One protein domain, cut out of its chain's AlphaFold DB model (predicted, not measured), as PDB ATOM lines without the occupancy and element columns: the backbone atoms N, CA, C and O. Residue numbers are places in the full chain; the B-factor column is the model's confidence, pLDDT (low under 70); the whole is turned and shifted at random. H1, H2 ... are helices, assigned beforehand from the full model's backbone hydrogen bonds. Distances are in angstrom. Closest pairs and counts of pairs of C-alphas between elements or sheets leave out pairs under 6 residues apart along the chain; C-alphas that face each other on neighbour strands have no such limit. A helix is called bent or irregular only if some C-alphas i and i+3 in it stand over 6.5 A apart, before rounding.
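AT A GLANCE: This is residues 91 to 147 of the 259 residues of the protein "Flavin-dependent thymidylate synthase" of Acidilobales archaeon (UniProt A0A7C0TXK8). One long helix, H2, makes the length of a rod; short H3 folds back on it near one end, short H1 makes a corner at the other, and the unnamed stretch 91 to 103 runs lengthwise beside it. The printed part has 57 residues with three named helices, H1, H2, H3 in chain order, and no named strand: all helix. It is only just loose, close to compact, with a radius of gyration of the C-alphas of 12.7 A, and spans 38 by 17 by 16 A.

IN THESE COORDINATES: Find C-alpha 110 at (497.124, 263.769, 381.144); from there H2, residues 110 to 132, runs 32.9 A to C-alpha 132 at (483.861, 270.214, 410.541). H3, residues 137 to 143, measures 10.8 A and is only just irregular: C-alphas 140 and 143 are 6.6 A apart. H1, residues 104 to 107, measures 4.9 A.

HOW THE PARTS SIT: H2 and H3 form a helical hairpin: H3 touches residues 123 to 131 of H2 alone, at a shallow tilt of 31 degrees, opposite ways. Their closest C-alphas, Tyr 127 and Ala 140, are 5.8 A apart. H1 touches H2 only at the corner, at residues 112 to 116 of H2 alone; the closest C-alphas, Arg 107 and Leu 113, are 5.5 A apart. H1 and H3 are apart. Every O i to N i+4 pair is within hydrogen-bond range in H2, but 1 of 3 in H3, with 1 of 4 O i to N i+3 pairs; H1 is too short for an O i to N i+4 pair.

THE WHOLE: Look to Lys 108 and Gly 134 for the C-alphas farthest apart, 38.6 A. Both links are tight, the printed part has no cut, and no printed residue is under pLDDT 70.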
ATOM      1  N   ARG A  91     496.611 279.749 409.287       87.81
ATOM      2  CA  ARG A  91     496.215 279.557 410.701       87.81
ATOM      3  C   ARG A  91     494.851 280.170 411.005       87.81
ATOM      4  O   ARG A  91     494.069 279.612 411.755       87.81
ATOM      5  N   PHE A  92     494.587 281.337 410.419       77.31
ATOM      6  CA  PHE A  92     493.416 282.158 410.747       77.31
ATOM      7  C   PHE A  92     492.326 282.112 409.679       77.31
ATOM      8  O   PHE A  92     491.187 282.502 409.931       77.31
ATOM      9  N   LYS A  93     492.664 281.694 408.457       78.38
ATOM     10  CA  LYS A  93     491.721 281.639 407.343       78.38
ATOM     11  C   LYS A  93     491.609 280.210 406.849       78.38
ATOM     12  O   LYS A  93     492.561 279.668 406.292       78.38
ATOM     13  N   VAL A  94     490.411 279.649 407.012       77.25
ATOM     14  CA  VAL A  94     490.027 278.402 406.353       77.25
ATOM     15  C   VAL A  94     490.242 278.572 404.852       77.25
ATOM     16  O   VAL A  94     489.790 279.552 404.253       77.25
ATOM     17  N   VAL A  95     490.948 277.623 404.248       77.56
ATOM     18  CA  VAL A  95     491.209 277.622 402.810       77.56
ATOM     19  C   VAL A  95     489.911 277.271 402.084       77.56
ATOM     20  O   VAL A  95     489.622 276.105 401.901       77.56
ATOM     21  N   LYS A  96     489.096 278.266 401.709       70.62
ATOM     22  CA  LYS A  96     487.828 278.035 400.982       70.62
ATOM     23  C   LYS A  96     488.022 277.883 399.472       70.62
ATOM     24  O   LYS A  96     487.350 277.092 398.827       70.62
ATOM     25  N   GLU A  97     488.951 278.653 398.907       71.06
ATOM     26  CA  GLU A  97     489.356 278.545 397.504       71.06
ATOM     27  C   GLU A  97     490.619 277.698 397.395       71.06
ATOM     28  O   GLU A  97     491.739 278.211 397.289       71.06
ATOM     29  N   TYR A  98     490.438 276.384 397.454       79.88
ATOM     30  CA  TYR A  98     491.544 275.455 397.331       79.88
ATOM     31  C   TYR A  98     492.003 275.349 395.876       79.88
ATOM     32  O   TYR A  98     491.329 274.810 395.003       79.88
ATOM     33  N   LYS A  99     493.169 275.937 395.608       88.38
ATOM     34  CA  LYS A  99     493.849 275.894 394.314       88.38
ATOM     35  C   LYS A  99     495.272 275.430 394.560       88.38
ATOM     36  O   LYS A  99     495.945 275.955 395.444       88.38
ATOM     37  N   VAL A 100     495.746 274.490 393.753       93.38
ATOM     38  CA  VAL A 100     497.123 273.992 393.801       93.38
ATOM     39  C   VAL A 100     497.836 274.379 392.510       93.38
ATOM     40  O   VAL A 100     497.269 274.313 391.420       93.38
ATOM     41  N   ILE A 101     499.081 274.838 392.619       95.12
ATOM     42  CA  ILE A 101     499.925 275.093 391.454       95.12
ATOM     43  C   ILE A 101     500.469 273.758 390.945       95.12
ATOM     44  O   ILE A 101     501.348 273.159 391.559       95.12
ATOM     45  N   THR A 102     499.966 273.310 389.796       94.81
ATOM     46  CA  THR A 102     500.463 272.105 389.122       94.81
ATOM     47  C   THR A 102     501.829 272.354 388.464       94.81
ATOM     48  O   THR A 102     501.941 273.273 387.641       94.81
ATOM     49  N   PRO A 103     502.858 271.536 388.753       94.31
ATOM     50  CA  PRO A 103     504.145 271.584 388.062       94.31
ATOM     51  C   PRO A 103     504.025 271.333 386.544       94.31
ATOM     52  O   PRO A 103     503.244 270.473 386.133       94.31
ATOM     53  N   PRO A 104     504.834 271.995 385.691       93.31
ATOM     54  CA  PRO A 104     504.825 271.780 384.243       93.31
ATOM     55  C   PRO A 104     505.140 270.346 383.813       93.31
ATOM     56  O   PRO A 104     504.663 269.927 382.767       93.31
ATOM     57  N   SER A 105     505.943 269.607 384.584       94.50
ATOM     58  CA  SER A 105     506.253 268.199 384.305       94.50
ATOM     59  C   SER A 105     505.037 267.290 384.467       94.50
ATOM     60  O   SER A 105     504.893 266.359 383.693       94.50
ATOM     61  N   ILE A 106     504.154 267.594 385.424       95.94
ATOM     62  CA  ILE A 106     502.898 266.864 385.643       95.94
ATOM     63  C   ILE A 106     501.842 267.325 384.636       95.94
ATOM     64  O   ILE A 106     501.146 266.514 384.056       95.94
ATOM     65  N   ARG A 107     501.745 268.636 384.370       94.38
ATOM     66  CA  ARG A 107     500.720 269.204 383.474       94.38
ATOM     67  C   ARG A 107     500.777 268.673 382.034       94.38
ATOM     68  O   ARG A 107     499.769 268.736 381.345       94.38
ATOM     69  N   LYS A 108     501.951 268.255 381.559       94.94
ATOM     70  CA  LYS A 108     502.150 267.783 380.178       94.94
ATOM     71  C   LYS A 108     501.654 266.357 379.938       94.94
ATOM     72  O   LYS A 108     501.593 265.956 378.785       94.94
ATOM     73  N   ASP A 109     501.355 265.621 381.000       97.50
ATOM     74  CA  ASP A 109     500.924 264.230 380.958       97.50
ATOM     75  C   ASP A 109     499.518 264.148 381.564       97.50
ATOM     76  O   ASP A 109     499.311 264.513 382.724       97.50
ATOM     77  N   GLU A 110     498.538 263.749 380.756       97.12
ATOM     78  CA  GLU A 110     497.124 263.769 381.144       97.12
ATOM     79  C   GLU A 110     496.814 262.789 382.285       97.12
ATOM     80  O   GLU A 110     496.058 263.136 383.197       97.12
ATOM     81  N   GLU A 111     497.454 261.617 382.299       97.38
ATOM     82  CA  GLU A 111     497.262 260.602 383.339       97.38
ATOM     83  C   GLU A 111     497.886 261.050 384.663       97.38
ATOM     84  O   GLU A 111     497.241 261.004 385.716       97.38
ATOM     85  N   LEU A 112     499.113 261.587 384.630       97.62
ATOM     86  CA  LEU A 112     499.739 262.149 385.833       97.62
ATOM     87  C   LEU A 112     498.963 263.356 386.367       97.62
ATOM     88  O   LEU A 112     498.833 263.521 387.583       97.62
ATOM     89  N   LEU A 113     498.439 264.208 385.481       97.06
ATOM     90  CA  LEU A 113     497.607 265.345 385.858       97.06
ATOM     91  C   LEU A 113     496.317 264.891 386.550       97.06
ATOM     92  O   LEU A 113     495.928 265.488 387.556       97.06
ATOM     93  N   LYS A 114     495.678 263.834 386.043       97.50
ATOM     94  CA  LYS A 114     494.484 263.241 386.648       97.50
ATOM     95  C   LYS A 114     494.780 262.708 388.050       97.50
ATOM     96  O   LYS A 114     494.142 263.162 389.000       97.50
ATOM     97  N   LEU A 115     495.799 261.857 388.204       97.12
ATOM     98  CA  LEU A 115     496.219 261.314 389.505       97.12
ATOM     99  C   LEU A 115     496.564 262.422 390.512       97.12
ATOM    100  O   LEU A 115     496.176 262.370 391.681       97.12
ATOM    101  N   PHE A 116     497.264 263.460 390.051       96.56
ATOM    102  CA  PHE A 116     497.597 264.622 390.870       96.56
ATOM    103  C   PHE A 116     496.342 265.347 391.367       96.56
ATOM    104  O   PHE A 116     496.242 265.648 392.557       96.56
ATOM    105  N   ASN A 117     495.384 265.620 390.477       94.94
ATOM    106  CA  ASN A 117     494.145 266.312 390.826       94.94
ATOM    107  C   ASN A 117     493.273 265.483 391.781       94.94
ATOM    108  O   ASN A 117     492.724 266.040 392.728       94.94
ATOM    109  N   GLU A 118     493.190 264.165 391.583       96.06
ATOM    110  CA  GLU A 118     492.468 263.258 392.484       96.06
ATOM    111  C   GLU A 118     493.031 263.307 393.910       96.06
ATOM    112  O   GLU A 118     492.277 263.482 394.868       96.06
ATOM    113  N   PHE A 119     494.355 263.213 394.068       95.44
ATOM    114  CA  PHE A 119     494.996 263.325 395.381       95.44
ATOM    115  C   PHE A 119     494.769 264.700 396.017       95.44
ATOM    116  O   PHE A 119     494.423 264.808 397.192       95.44
ATOM    117  N   VAL A 120     494.952 265.758 395.226       94.75
ATOM    118  CA  VAL A 120     494.769 267.146 395.656       94.75
ATOM    119  C   VAL A 120     493.350 267.366 396.186       94.75
ATOM    120  O   VAL A 120     493.213 267.973 397.248       94.75
ATOM    121  N   ASN A 121     492.328 266.834 395.510       94.00
ATOM    122  CA  ASN A 121     490.931 266.913 395.944       94.00
ATOM    123  C   ASN A 121     490.677 266.113 397.227       94.00
ATOM    124  O   ASN A 121     490.138 266.675 398.176       94.00
ATOM    125  N   LYS A 122     491.153 264.863 397.307       95.69
ATOM    126  CA  LYS A 122     491.025 264.027 398.517       95.69
ATOM    127  C   LYS A 122     491.646 264.685 399.750       95.69
ATOM    128  O   LYS A 122     491.055 264.684 400.825       95.69
ATOM    129  N   ALA A 123     492.824 265.295 399.598       95.75
ATOM    130  CA  ALA A 123     493.458 266.042 400.682       95.75
ATOM    131  C   ALA A 123     492.590 267.231 401.131       95.75
ATOM    132  O   ALA A 123     492.476 267.512 402.318       95.75
ATOM    133  N   TYR A 124     491.943 267.934 400.202       95.00
ATOM    134  CA  TYR A 124     491.066 269.042 400.566       95.00
ATOM    135  C   TYR A 124     489.767 268.595 401.243       95.00
ATOM    136  O   TYR A 124     489.330 269.230 402.201       95.00
ATOM    137  N   GLU A 125     489.173 267.496 400.785       95.44
ATOM    138  CA  GLU A 125     487.997 266.887 401.412       95.44
ATOM    139  C   GLU A 125     488.291 266.511 402.868       95.44
ATOM    140  O   GLU A 125     487.596 266.982 403.769       95.44
ATOM    141  N   LEU A 126     489.398 265.798 403.110       96.56
ATOM    142  CA  LEU A 126     489.847 265.440 404.457       96.56
ATOM    143  C   LEU A 126     490.132 266.678 405.324       96.56
ATOM    144  O   LEU A 126     489.794 266.716 406.507       96.56
ATOM    145  N   TYR A 127     490.702 267.735 404.737       96.25
ATOM    146  CA  TYR A 127     490.926 269.000 405.444       96.25
ATOM    147  C   TYR A 127     489.594 269.587 405.916       96.25
ATOM    148  O   TYR A 127     489.471 270.011 407.064       96.25
ATOM    149  N   MET A 128     488.576 269.587 405.055       95.62
ATOM    150  CA  MET A 128     487.250 270.092 405.399       95.62
ATOM    151  C   MET A 128     486.535 269.215 406.432       95.62
ATOM    152  O   MET A 128     485.788 269.755 407.249       95.62
ATOM    153  N   GLU A 129     486.763 267.901 406.438       96.88
ATOM    154  CA  GLU A 129     486.280 267.003 407.494       96.88
ATOM    155  C   GLU A 129     486.891 267.345 408.854       96.88
ATOM    156  O   GLU A 129     486.151 267.498 409.826       96.88
ATOM    157  N   PHE A 130     488.205 267.582 408.921       97.06
ATOM    158  CA  PHE A 130     488.869 268.031 410.150       97.06
ATOM    159  C   PHE A 130     488.298 269.356 410.662       97.06
ATOM    160  O   PHE A 130     487.989 269.476 411.848       97.06
ATOM    161  N   ILE A 131     488.079 270.330 409.771       95.81
ATOM    162  CA  ILE A 131     487.454 271.607 410.141       95.81
ATOM    163  C   ILE A 131     486.036 271.396 410.695       95.81
ATOM    164  O   ILE A 131     485.683 271.995 411.710       95.81
ATOM    165  N   LYS A 132     485.220 270.537 410.064       96.56
ATOM    166  CA  LYS A 132     483.861 270.214 410.541       96.56
ATOM    167  C   LYS A 132     483.871 269.509 411.900       96.56
ATOM    168  O   LYS A 132     482.971 269.743 412.697       96.56
ATOM    169  N   ALA A 133     484.886 268.690 412.167       97.69
ATOM    170  CA  ALA A 133     485.084 268.003 413.440       97.69
ATOM    171  C   ALA A 133     485.640 268.910 414.559       97.69
ATOM    172  O   ALA A 133     485.855 268.441 415.673       97.69
ATOM    173  N   GLY A 134     485.877 270.199 414.287       96.88
ATOM    174  CA  GLY A 134     486.368 271.161 415.275       96.88
ATOM    175  C   GLY A 134     487.891 271.221 415.416       96.88
ATOM    176  O   GLY A 134     488.381 271.906 416.312       96.88
ATOM    177  N   VAL A 135     488.654 270.559 414.537       97.19
ATOM    178  CA  VAL A 135     490.120 270.684 414.514       97.19
ATOM    179  C   VAL A 135     490.495 272.120 414.117       97.19
ATOM    180  O   VAL A 135     490.013 272.615 413.088       97.19
ATOM    181  N   PRO A 136     491.370 272.808 414.876       95.44
ATOM    182  CA  PRO A 136     491.815 274.151 414.529       95.44
ATOM    183  C   PRO A 136     492.455 274.210 413.127       95.44
ATOM    184  O   PRO A 136     493.220 273.312 412.761       95.44
ATOM    185  N   PRO A 137     492.233 275.280 412.332       93.69
ATOM    186  CA  PRO A 137     492.812 275.384 410.989       93.69
ATOM    187  C   PRO A 137     494.343 275.292 410.952       93.69
ATOM    188  O   PRO A 137     494.914 274.837 409.959       93.69
ATOM    189  N   GLU A 138     495.021 275.716 412.023       95.31
ATOM    190  CA  GLU A 138     496.478 275.644 412.106       95.31
ATOM    191  C   GLU A 138     497.037 274.222 412.199       95.31
ATOM    192  O   GLU A 138     498.160 274.018 411.729       95.31
ATOM    193  N   ASP A 139     496.237 273.271 412.681       96.56
ATOM    194  CA  ASP A 139     496.570 271.847 412.747       96.56
ATOM    195  C   ASP A 139     496.034 271.117 411.512       96.56
ATOM    196  O   ASP A 139     496.777 270.419 410.823       96.56
ATOM    197  N   ALA A 140     494.773 271.369 411.142       95.94
ATOM    198  CA  ALA A 140     494.132 270.724 409.994       95.94
ATOM    199  C   ALA A 140     494.926 270.926 408.690       95.94
ATOM    200  O   ALA A 140     495.018 270.027 407.853       95.94
ATOM    201  N   ARG A 141     495.558 272.093 408.511       93.75
ATOM    202  CA  ARG A 141     496.350 272.415 407.311       93.75
ATOM    203  C   ARG A 141     497.569 271.512 407.083       93.75
ATOM    204  O   ARG A 141     498.139 271.591 406.000       93.75
ATOM    205  N   TYR A 142     498.008 270.716 408.063       94.94
ATOM    206  CA  TYR A 142     499.205 269.870 407.935       94.94
ATOM    207  C   TYR A 142     499.078 268.836 406.814       94.94
ATOM    208  O   TYR A 142     500.083 268.433 406.233       94.94
ATOM    209  N   ILE A 143     497.849 268.456 406.471       94.69
ATOM    210  CA  ILE A 143     497.568 267.523 405.380       94.69
ATOM    211  C   ILE A 143     497.474 268.205 404.004       94.69
ATOM    212  O   ILE A 143     497.447 267.527 402.977       94.69
ATOM    213  N   LEU A 144     497.436 269.544 403.953       93.94
ATOM    214  CA  LEU A 144     497.381 270.271 402.689       93.94
ATOM    215  C   LEU A 144     498.725 270.155 401.949       93.94
ATOM    216  O   LEU A 144     499.785 270.384 402.540       93.94
ATOM    217  N   PRO A 145     498.718 269.883 400.632       94.31
ATOM    218  CA  PRO A 145     499.951 269.750 399.874       94.31
ATOM    219  C   PRO A 145     500.698 271.085 399.777       94.31
ATOM    220  O   PRO A 145     500.119 272.167 399.689       94.31
ATOM    221  N   GLN A 146     502.023 271.020 399.675       94.44
ATOM    222  CA  GLN A 146     502.873 272.215 399.569       94.44
ATOM    223  C   GLN A 146     502.589 273.054 398.303       94.44
ATOM    224  O   GLN A 146     502.922 274.239 398.234       94.44
ATOM    225  N   GLY A 147     501.966 272.460 397.284       94.94
ATOM    226  CA  GLY A 147     501.568 273.158 396.064       94.94
ATOM    227  C   GLY A 147     500.402 274.138 396.249       94.94
ATOM    228  O   GLY A 147     500.073 274.848 395.298       94.94
TER     229      GLY A 147